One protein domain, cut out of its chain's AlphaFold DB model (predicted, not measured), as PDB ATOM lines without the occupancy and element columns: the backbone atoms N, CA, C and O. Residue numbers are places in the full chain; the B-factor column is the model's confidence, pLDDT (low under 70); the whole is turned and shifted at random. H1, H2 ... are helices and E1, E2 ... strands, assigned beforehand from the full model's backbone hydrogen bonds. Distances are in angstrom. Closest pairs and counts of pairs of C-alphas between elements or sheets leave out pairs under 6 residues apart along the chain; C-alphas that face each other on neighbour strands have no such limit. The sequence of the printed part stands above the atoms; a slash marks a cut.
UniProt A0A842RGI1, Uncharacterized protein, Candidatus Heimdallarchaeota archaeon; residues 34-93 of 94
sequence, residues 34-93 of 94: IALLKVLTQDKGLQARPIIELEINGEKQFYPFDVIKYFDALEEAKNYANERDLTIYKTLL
ATOM      1  N   ILE A  34     -34.219 -39.001  26.994       97.88
ATOM      2  CA  ILE A  34     -32.865 -38.479  27.172       97.88
ATOM      3  C   ILE A  34     -32.892 -37.006  26.782       97.88
ATOM      4  O   ILE A  34     -33.225 -36.665  25.655       97.88
ATOM      5  N   ALA A  35     -32.587 -36.120  27.718       97.94
ATOM      6  CA  ALA A  35     -32.557 -34.683  27.505       97.94
ATOM      7  C   ALA A  35     -31.116 -34.202  27.325       97.94
ATOM      8  O   ALA A  35     -30.263 -34.489  28.165       97.94
ATOM      9  N   LEU A  36     -30.860 -33.430  26.269       98.12
ATOM     10  CA  LEU A  36     -29.642 -32.634  26.143       98.12
ATOM     11  C   LEU A  36     -29.867 -31.276  26.802       98.12
ATOM     12  O   LEU A  36     -30.700 -30.485  26.356       98.12
ATOM     13  N   LEU A  37     -29.121 -31.018  27.869       97.12
ATOM     14  CA  LEU A  37     -29.235 -29.834  28.706       97.12
ATOM     15  C   LEU A  37     -28.056 -28.898  28.461       97.12
ATOM     16  O   LEU A  37     -26.906 -29.334  28.453       97.12
ATOM     17  N   LYS A  38     -28.335 -27.602  28.328       95.69
ATOM     18  CA  LYS A  38     -27.342 -26.531  28.377       95.69
ATOM     19  C   LYS A  38     -27.296 -25.981  29.797       95.69
ATOM     20  O   LYS A  38     -28.172 -25.227  30.201       95.69
ATOM     21  N   VAL A  39     -26.275 -26.358  30.552       94.38
ATOM     22  CA  VAL A  39     -26.070 -25.938  31.940       94.38
ATOM     23  C   VAL A  39     -25.272 -24.644  31.971       94.38
ATOM     24  O   VAL A  39     -24.197 -24.549  31.375       94.38
ATOM     25  N   LEU A  40     -25.787 -23.645  32.679       92.00
ATOM     26  CA  LEU A  40     -25.239 -22.295  32.704       92.00
ATOM     27  C   LEU A  40     -24.426 -22.090  33.988       92.00
ATOM     28  O   LEU A  40     -24.946 -21.641  35.003       92.00
ATOM     29  N   THR A  41     -23.129 -22.406  33.952       88.44
ATOM     30  CA  THR A  41     -22.284 -22.442  35.164       88.44
ATOM     31  C   THR A  41     -21.818 -21.073  35.670       88.44
ATOM     32  O   THR A  41     -21.089 -21.001  36.651       88.44
ATOM     33  N   GLN A  42     -22.176 -19.985  34.984       84.31
ATOM     34  CA  GLN A  42     -21.803 -18.607  35.345       84.31
ATOM     35  C   GLN A  42     -23.015 -17.670  35.469       84.31
ATOM     36  O   GLN A  42     -22.835 -16.473  35.685       84.31
ATOM     37  N   ASP A  43     -24.236 -18.178  35.293       77.81
ATOM     38  CA  ASP A  43     -25.444 -17.356  35.377       77.81
ATOM     39  C   ASP A  43     -25.921 -17.251  36.833       77.81
ATOM     40  O   ASP A  43     -26.054 -18.260  37.522       77.81
ATOM     41  N   LYS A  44     -26.174 -16.018  37.289       63.84
ATOM     42  CA  LYS A  44     -26.634 -15.697  38.648       63.84
ATOM     43  C   LYS A  44     -28.162 -15.587  38.780       63.84
ATOM     44  O   LYS A  44     -28.639 -15.148  39.820       63.84
ATOM     45  N   GLY A  45     -28.936 -16.010  37.777       61.22
ATOM     46  CA  GLY A  45     -30.345 -16.371  37.979       61.22
ATOM     47  C   GLY A  45     -31.337 -15.208  37.955       61.22
ATOM     48  O   GLY A  45     -32.184 -15.099  38.834       61.22
ATOM     49  N   LEU A  46     -31.293 -14.366  36.918       60.41
ATOM     50  CA  LEU A  46     -32.322 -13.330  36.712       60.41
ATOM     51  C   LEU A  46     -33.632 -13.874  36.106       60.41
ATOM     52  O   LEU A  46     -34.628 -13.159  36.046       60.41
ATOM     53  N   GLN A  47     -33.649 -15.130  35.646       71.69
ATOM     54  CA  GLN A  47     -34.808 -15.775  35.023       71.69
ATOM     55  C   GLN A  47     -35.177 -17.064  35.759       71.69
ATOM     56  O   GLN A  47     -34.301 -17.825  36.170       71.69
ATOM     57  N   ALA A  48     -36.479 -17.335  35.879       78.62
ATOM     58  CA  ALA A  48     -36.987 -18.585  36.431       78.62
ATOM     59  C   ALA A  48     -36.646 -19.751  35.486       78.62
ATOM     60  O   ALA A  48     -37.342 -19.985  34.497       78.62
ATOM     61  N   ARG A  49     -35.561 -20.469  35.790       88.06
ATOM     62  CA  ARG A  49     -35.100 -21.655  35.057       88.06
ATOM     63  C   ARG A  49     -35.135 -22.893  35.946       88.06
ATOM     64  O   ARG A  49     -34.962 -22.771  37.160       88.06
ATOM     65  N   PRO A  50     -35.336 -24.089  35.366       91.06
ATOM     66  CA  PRO A  50     -35.134 -25.316  36.112       91.06
ATOM     67  C   PRO A  50     -33.663 -25.429  36.534       91.06
ATOM     68  O   PRO A  50     -32.756 -24.977  35.828       91.06
ATOM     69  N   ILE A  51     -33.439 -26.029  37.701       92.06
ATOM     70  CA  ILE A  51     -32.108 -26.232  38.273       92.06
ATOM     71  C   ILE A  51     -31.748 -27.714  38.291       92.06
ATOM     72  O   ILE A  51     -32.610 -28.581  38.444       92.06
ATOM     73  N   ILE A  52     -30.462 -28.000  38.129       92.88
ATOM     74  CA  ILE A  52     -29.888 -29.337  38.231       92.88
ATOM     75  C   ILE A  52     -28.741 -29.310  39.238       92.88
ATOM     76  O   ILE A  52     -27.915 -28.400  39.217       92.88
ATOM     77  N   GLU A  53     -28.695 -30.305  40.119       94.00
ATOM     78  CA  GLU A  53     -27.528 -30.538  40.966       94.00
ATOM     79  C   GLU A  53     -26.436 -31.215  40.134       94.00
ATOM     80  O   GLU A  53     -26.675 -32.253  39.510       94.00
ATOM     81  N   LEU A  54     -25.244 -30.623  40.098       92.44
ATOM     82  CA  LEU A  54     -24.076 -31.205  39.450       92.44
ATOM     83  C   LEU A  54     -22.846 -31.028  40.324       92.44
ATOM     84  O   LEU A  54     -22.655 -29.993  40.957       92.44
ATOM     85  N   GLU A  55     -21.977 -32.028  40.274       91.50
ATOM     86  CA  GLU A  55     -20.624 -31.923  40.798       91.50
ATOM     87  C   GLU A  55     -19.686 -31.459  39.683       91.50
ATOM     88  O   GLU A  55     -19.538 -32.146  38.667       91.50
ATOM     89  N   ILE A  56     -19.092 -30.280  39.857       85.44
ATOM     90  CA  ILE A  56     -18.127 -29.680  38.932       85.44
ATOM     91  C   ILE A  56     -16.909 -29.281  39.760       85.44
ATOM     92  O   ILE A  56     -17.046 -28.575  40.750       85.44
ATOM     93  N   ASN A  57     -15.717 -29.728  39.354       84.56
ATOM     94  CA  ASN A  57     -14.459 -29.485  40.075       84.56
ATOM     95  C   ASN A  57     -14.473 -29.976  41.541       84.56
ATOM     96  O   ASN A  57     -13.844 -29.366  42.397       84.56
ATOM     97  N   GLY A  58     -15.189 -31.068  41.830       87.88
ATOM     98  CA  GLY A  58     -15.289 -31.647  43.178       87.88
ATOM     99  C   GLY A  58     -16.306 -30.963  44.099       87.88
ATOM    100  O   GLY A  58     -16.467 -31.383  45.241       87.88
ATOM    101  N   GLU A  59     -17.024 -29.945  43.618       88.50
ATOM    102  CA  GLU A  59     -18.058 -29.257  44.389       88.50
ATOM    103  C   GLU A  59     -19.449 -29.536  43.820       88.50
ATOM    104  O   GLU A  59     -19.712 -29.312  42.634       88.50
ATOM    105  N   LYS A  60     -20.364 -29.996  44.682       91.44
ATOM    106  CA  LYS A  60     -21.788 -30.121  44.351       91.44
ATOM    107  C   LYS A  60     -22.460 -28.763  44.460       91.44
ATOM    108  O   LYS A  60     -22.485 -28.162  45.530       91.44
ATOM    109  N   GLN A  61     -23.018 -28.293  43.352       91.19
ATOM    110  CA  GLN A  61     -23.744 -27.031  43.289       91.19
ATOM    111  C   GLN A  61     -24.993 -27.177  42.408       91.19
ATOM    112  O   GLN A  61     -25.091 -28.079  41.570       91.19
ATOM    113  N   PHE A  62     -25.955 -26.271  42.592       91.44
ATOM    114  CA  PHE A  62     -27.143 -26.180  41.749       91.44
ATOM    115  C   PHE A  62     -26.914 -25.179  40.627       91.44
ATOM    116  O   PHE A  62     -26.593 -24.018  40.875       91.44
ATOM    117  N   TYR A  63     -27.140 -25.622  39.395       91.56
ATOM    118  CA  TYR A  63     -26.972 -24.793  38.211       91.56
ATOM    119  C   TYR A  63     -28.284 -24.676  37.439       91.56
ATOM    120  O   TYR A  63     -28.977 -25.683  37.259       91.56
ATOM    121  N   PRO A  64     -28.630 -23.480  36.937       93.06
ATOM    122  CA  PRO A  64     -29.736 -23.338  36.008       93.06
ATOM    123  C   PRO A  64     -29.389 -23.994  34.669       93.06
ATOM    124  O   PRO A  64     -28.233 -23.978  34.227       93.06
ATOM    125  N   PHE A  65     -30.393 -24.548  33.998       93.69
ATOM    126  CA  PHE A  65     -30.219 -25.132  32.674       93.69
ATOM    127  C   PHE A  65     -31.368 -24.799  31.726       93.69
ATOM    128  O   PHE A  65     -32.493 -24.542  32.153       93.69
ATOM    129  N   ASP A  66     -31.072 -24.883  30.432       94.00
ATOM    130  CA  ASP A  66     -32.063 -24.917  29.361       94.00
ATOM    131  C   ASP A  66     -32.096 -26.317  28.743       94.00
ATOM    132  O   ASP A  66     -31.059 -26.969  28.587       94.00
ATOM    133  N   VAL A  67     -33.281 -26.790  28.366       95.75
ATOM    134  CA  VAL A  67     -33.405 -28.024  27.585       95.75
ATOM    135  C   VAL A  67     -33.223 -27.676  26.116       95.75
ATOM    136  O   VAL A  67     -33.997 -26.899  25.567       95.75
ATOM    137  N   ILE A  68     -32.226 -28.275  25.471       96.69
ATOM    138  CA  ILE A  68     -32.015 -28.121  24.030       96.69
ATOM    139  C   ILE A  68     -32.992 -29.017  23.274       96.69
ATOM    140  O   ILE A  68     -33.689 -28.556  22.371       96.69
ATOM    141  N   LYS A  69     -33.027 -30.309  23.624       97.56
ATOM    142  CA  LYS A  69     -33.859 -31.309  22.950       97.56
ATOM    143  C   LYS A  69     -34.031 -32.572  23.798       97.56
ATOM    144  O   LYS A  69     -33.167 -32.895  24.615       97.56
ATOM    145  N   TYR A  70     -35.135 -33.278  23.568       97.75
ATOM    146  CA  TYR A  70     -35.403 -34.618  24.086       97.75
ATOM    147  C   TYR A  70     -35.241 -35.667  22.980       97.75
ATOM    148  O   TYR A  70     -35.595 -35.410  21.828       97.75
ATOM    149  N   PHE A  71     -34.749 -36.840  23.356       97.62
ATOM    150  CA  PHE A  71     -34.453 -37.969  22.480       97.62
ATOM    151  C   PHE A  71     -35.001 -39.264  23.075       97.62
ATOM    152  O   PHE A  71     -35.145 -39.384  24.298       97.62
ATOM    153  N   ASP A  72     -35.269 -40.233  22.209       96.31
ATOM    154  CA  ASP A  72     -35.675 -41.581  22.603       96.31
ATOM    155  C   ASP A  72     -34.471 -42.499  22.852       96.31
ATOM    156  O   ASP A  72     -34.520 -43.356  23.734       96.31
ATOM    157  N   ALA A  73     -33.359 -42.267  22.148       96.38
ATOM    158  CA  ALA A  73     -32.137 -43.056  22.267       96.38
ATOM    159  C   ALA A  73     -30.900 -42.201  22.579       96.38
ATOM    160  O   ALA A  73     -30.788 -41.037  22.190       96.38
ATOM    161  N   LEU A  74     -29.935 -42.800  23.285       96.50
ATOM    162  CA  LEU A  74     -28.698 -42.120  23.686       96.50
ATOM    163  C   LEU A  74     -27.841 -41.749  22.475       96.50
ATOM    164  O   LEU A  74     -27.275 -40.660  22.424       96.50
ATOM    165  N   GLU A  75     -27.765 -42.652  21.502       96.81
ATOM    166  CA  GLU A  75     -26.977 -42.451  20.289       96.81
ATOM    167  C   GLU A  75     -27.518 -41.284  19.453       96.81
ATOM    168  O   GLU A  75     -26.735 -40.469  18.974       96.81
ATOM    169  N   GLU A  76     -28.840 -41.097  19.383       97.38
ATOM    170  CA  GLU A  76     -29.437 -39.917  18.739       97.38
ATOM    171  C   GLU A  76     -29.002 -38.613  19.417       97.38
ATOM    172  O   GLU A  76     -28.668 -37.638  18.742       97.38
ATOM    173  N   ALA A  77     -28.969 -38.598  20.752       97.12
ATOM    174  CA  ALA A  77     -28.557 -37.425  21.514       97.12
ATOM    175  C   ALA A  77     -27.070 -37.093  21.297       97.12
ATOM    176  O   ALA A  77     -26.713 -35.921  21.154       97.12
ATOM    177  N   LYS A  78     -26.208 -38.118  21.240       97.19
ATOM    178  CA  LYS A  78     -24.776 -37.959  20.948       97.19
ATOM    179  C   LYS A  78     -24.535 -37.479  19.521       97.19
ATOM    180  O   LYS A  78     -23.772 -36.536  19.336       97.19
ATOM    181  N   ASN A  79     -25.214 -38.070  18.538       97.75
ATOM    182  CA  ASN A  79     -25.105 -37.666  17.136       97.75
ATOM    183  C   ASN A  79     -25.525 -36.206  16.961       97.75
ATOM    184  O   ASN A  79     -24.778 -35.415  16.396       97.75
ATOM    185  N   TYR A  80     -26.658 -35.817  17.551       98.00
ATOM    186  CA  TYR A  80     -27.135 -34.435  17.518       98.00
ATOM    187  C   TYR A  80     -26.135 -33.441  18.126       98.00
ATOM    188  O   TYR A  80     -26.000 -32.322  17.622       98.00
ATOM    189  N   ALA A  81     -25.480 -33.826  19.227       96.69
ATOM    190  CA  ALA A  81     -24.463 -33.013  19.883       96.69
ATOM    191  C   ALA A  81     -23.208 -32.881  19.007       96.69
ATOM    192  O   ALA A  81     -22.725 -31.771  18.814       96.69
ATOM    193  N   ASN A  82     -22.743 -33.986  18.420       96.62
ATOM    194  CA  ASN A  82     -21.583 -34.012  17.532       96.62
ATOM    195  C   ASN A  82     -21.800 -33.177  16.260       96.62
ATOM    196  O   ASN A  82     -20.966 -32.351  15.922       96.62
ATOM    197  N   GLU A  83     -22.960 -33.307  15.608       97.56
ATOM    198  CA  GLU A  83     -23.347 -32.509  14.427       97.56
ATOM    199  C   GLU A  83     -23.364 -30.991  14.672       97.56
ATOM    200  O   GLU A  83     -23.422 -30.210  13.725       97.56
ATOM    201  N   ARG A  84     -23.399 -30.567  15.939       96.12
ATOM    202  CA  ARG A  84     -23.470 -29.160  16.361       96.12
ATOM    203  C   ARG A  84     -22.249 -28.720  17.158       96.12
ATOM    204  O   ARG A  84     -22.313 -27.676  17.805       96.12
ATOM    205  N   ASP A  85     -21.191 -29.529  17.169       95.31
ATOM    206  CA  ASP A  85     -19.959 -29.269  17.917       95.31
ATOM    207  C   ASP A  85     -20.208 -29.002  19.419       95.31
ATOM    208  O   ASP A  85     -19.548 -28.186  20.066       95.31
ATOM    209  N   LEU A  86     -21.199 -29.688  20.001       94.75
ATOM    210  CA  LEU A  86     -21.545 -29.587  21.419       94.75
ATOM    211  C   LEU A  86     -20.813 -30.670  22.217       94.75
ATOM    212  O   LEU A  86     -21.192 -31.842  22.207       94.75
ATOM    213  N   THR A  87     -19.795 -30.277  22.982       95.25
ATOM    214  CA  THR A  87     -19.056 -31.212  23.840       95.25
ATOM    215  C   THR A  87     -19.867 -31.606  25.073       95.25
ATOM    216  O   THR A  87     -20.100 -30.792  25.971       95.25
ATOM    217  N   ILE A  88     -20.253 -32.882  25.148       96.12
ATOM    218  CA  ILE A  88     -20.936 -33.454  26.313       96.12
ATOM    219  C   ILE A  88     -19.957 -33.518  27.491       96.12
ATOM    220  O   ILE A  88     -18.938 -34.201  27.441       96.12
ATOM    221  N   TYR A  89     -20.285 -32.811  28.569       94.75
ATOM    222  CA  TYR A  89     -19.514 -32.769  29.808       94.75
ATOM    223  C   TYR A  89     -19.816 -33.958  30.727       94.75
ATOM    224  O   TYR A  89     -18.910 -34.487  31.364       94.75
ATOM    225  N   LYS A  90     -21.091 -34.353  30.838       94.44
ATOM    226  CA  LYS A  90     -21.528 -35.438  31.725       94.44
ATOM    227  C   LYS A  90     -22.787 -36.118  31.194       94.44
ATOM    228  O   LYS A  90     -23.615 -35.480  30.544       94.44
ATOM    229  N   THR A  91     -22.936 -37.390  31.535       96.25
ATOM    230  CA  THR A  91     -24.092 -38.225  31.208       96.25
ATOM    231  C   THR A  91     -24.666 -38.786  32.510       96.25
ATOM    232  O   THR A  91     -23.911 -39.323  33.314       96.25
ATOM    233  N   LEU A  92     -25.967 -38.602  32.735       93.56
ATOM    234  CA  LEU A  92     -26.714 -38.978  33.942       93.56
ATOM    235  C   LEU A  92     -27.936 -39.807  33.510       93.56
ATOM    236  O   LEU A  92     -28.987 -39.237  33.207       93.56
ATOM    237  N   LEU A  93     -27.786 -41.125  33.355       90.12
ATOM    238  CA  LEU A  93     -28.827 -41.996  32.761       90.12
ATOM    239  C   LEU A  93     -29.370 -43.067  33.712       90.12
ATOM    240  O   LEU A  93     -30.233 -43.857  33.318       90.12
TER     241      LEU A  93
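What this domain is: This is residues 34 to 93 of the 94 residues of an uncharacterized protein of Candidatus Heimdallarchaeota archaeon (UniProt A0A842RGI1). A strongly twisted three-stranded sheet has the long strand E3 in its middle: the first part of E3 pairs with E2 as a hairpin at one end of the domain, and the later part pairs with E1. H1 packs on the sheet over E1 at the other end, and E4 comes in near both E1 and E2 without pairing with any named strand. The printed part has 60 residues with four named strands and one named helix, in the order E1, E2, E3, H1, E4; the sheet's order is E1, E3, E2, all antiparallel, and the class is mixed, helices and strands. The whole is only just compact, close to loose, with a radius of gyration of the C-alphas of 12.3 A and spans of 31 by 26 by 20 A.

Where its parts are: E3, the longest strand, is residues 59 to 71, 28.7 A from first to last C-alpha, and it bends by 82 degrees at residue 68. E1 is residues 34 to 40, 18.7 A long, beginning at C-alpha 34 (-32.865, -38.479, 27.172). E2 is residues 51 to 56, 14.4 A long. H1 is residues 74 to 82, 12.4 A long, with C-alpha 74 at (-28.698, -42.120, 23.686). E4 is residues 88 to 92, 11.0 A long, ending at C-alpha 92 (-26.714, -38.978, 33.942).

How they stand to each other: E3 is the inner strand, and E1 and E2 are edge strands. The pairing is staggered: E3 pairs with E2 over its residues 59 to 64 and with E1 over its residues 65 to 71. E2 and E3 form a hairpin, antiparallel at 120 degrees, with N 54 and O 61 at 2.9 A and N 61 and O 54 at 3.0 A, within hydrogen-bond range. E1 and E3 are antiparallel at 131 degrees, with N 36 and O 69 at 2.9 A and N 68 and O 36 at 2.8 A. E1 and E2 are apart, but only just, their closest C-alphas being 8.1 A apart. H1 is on the sheet at a height over the sheet of 9.1 A, over E1 and only just over E3, on which 3 of its C-alphas fall. On the local plane its line and that of E1 stand at 29.6 degrees, and it only just runs along the strands. The closest C-alphas of E1 and H1 are those of Ile 34 and Leu 74, 6.5 A apart. In H1 every O i to N i+4 pair is within hydrogen-bond range. The closest C-alphas of H1 and E4 are those of Ala 81 and Ile 88, 7.3 A apart. E4 is near E1 and near E2, with 10 and 5 pairs of C-alphas within 10 A, and it is apart from E3.

The domain as a whole: The two C-alphas farthest apart are those of Leu 46 and Glu 75, at 33.9 A. The printed part has no cut. No link is long: E1 to E2, with 10 residues between them, is short, and the other three are tight. The mean pLDDT of the printed part is 91.5, and residues 44 to 46, in the link from E1 to E2, are under 70.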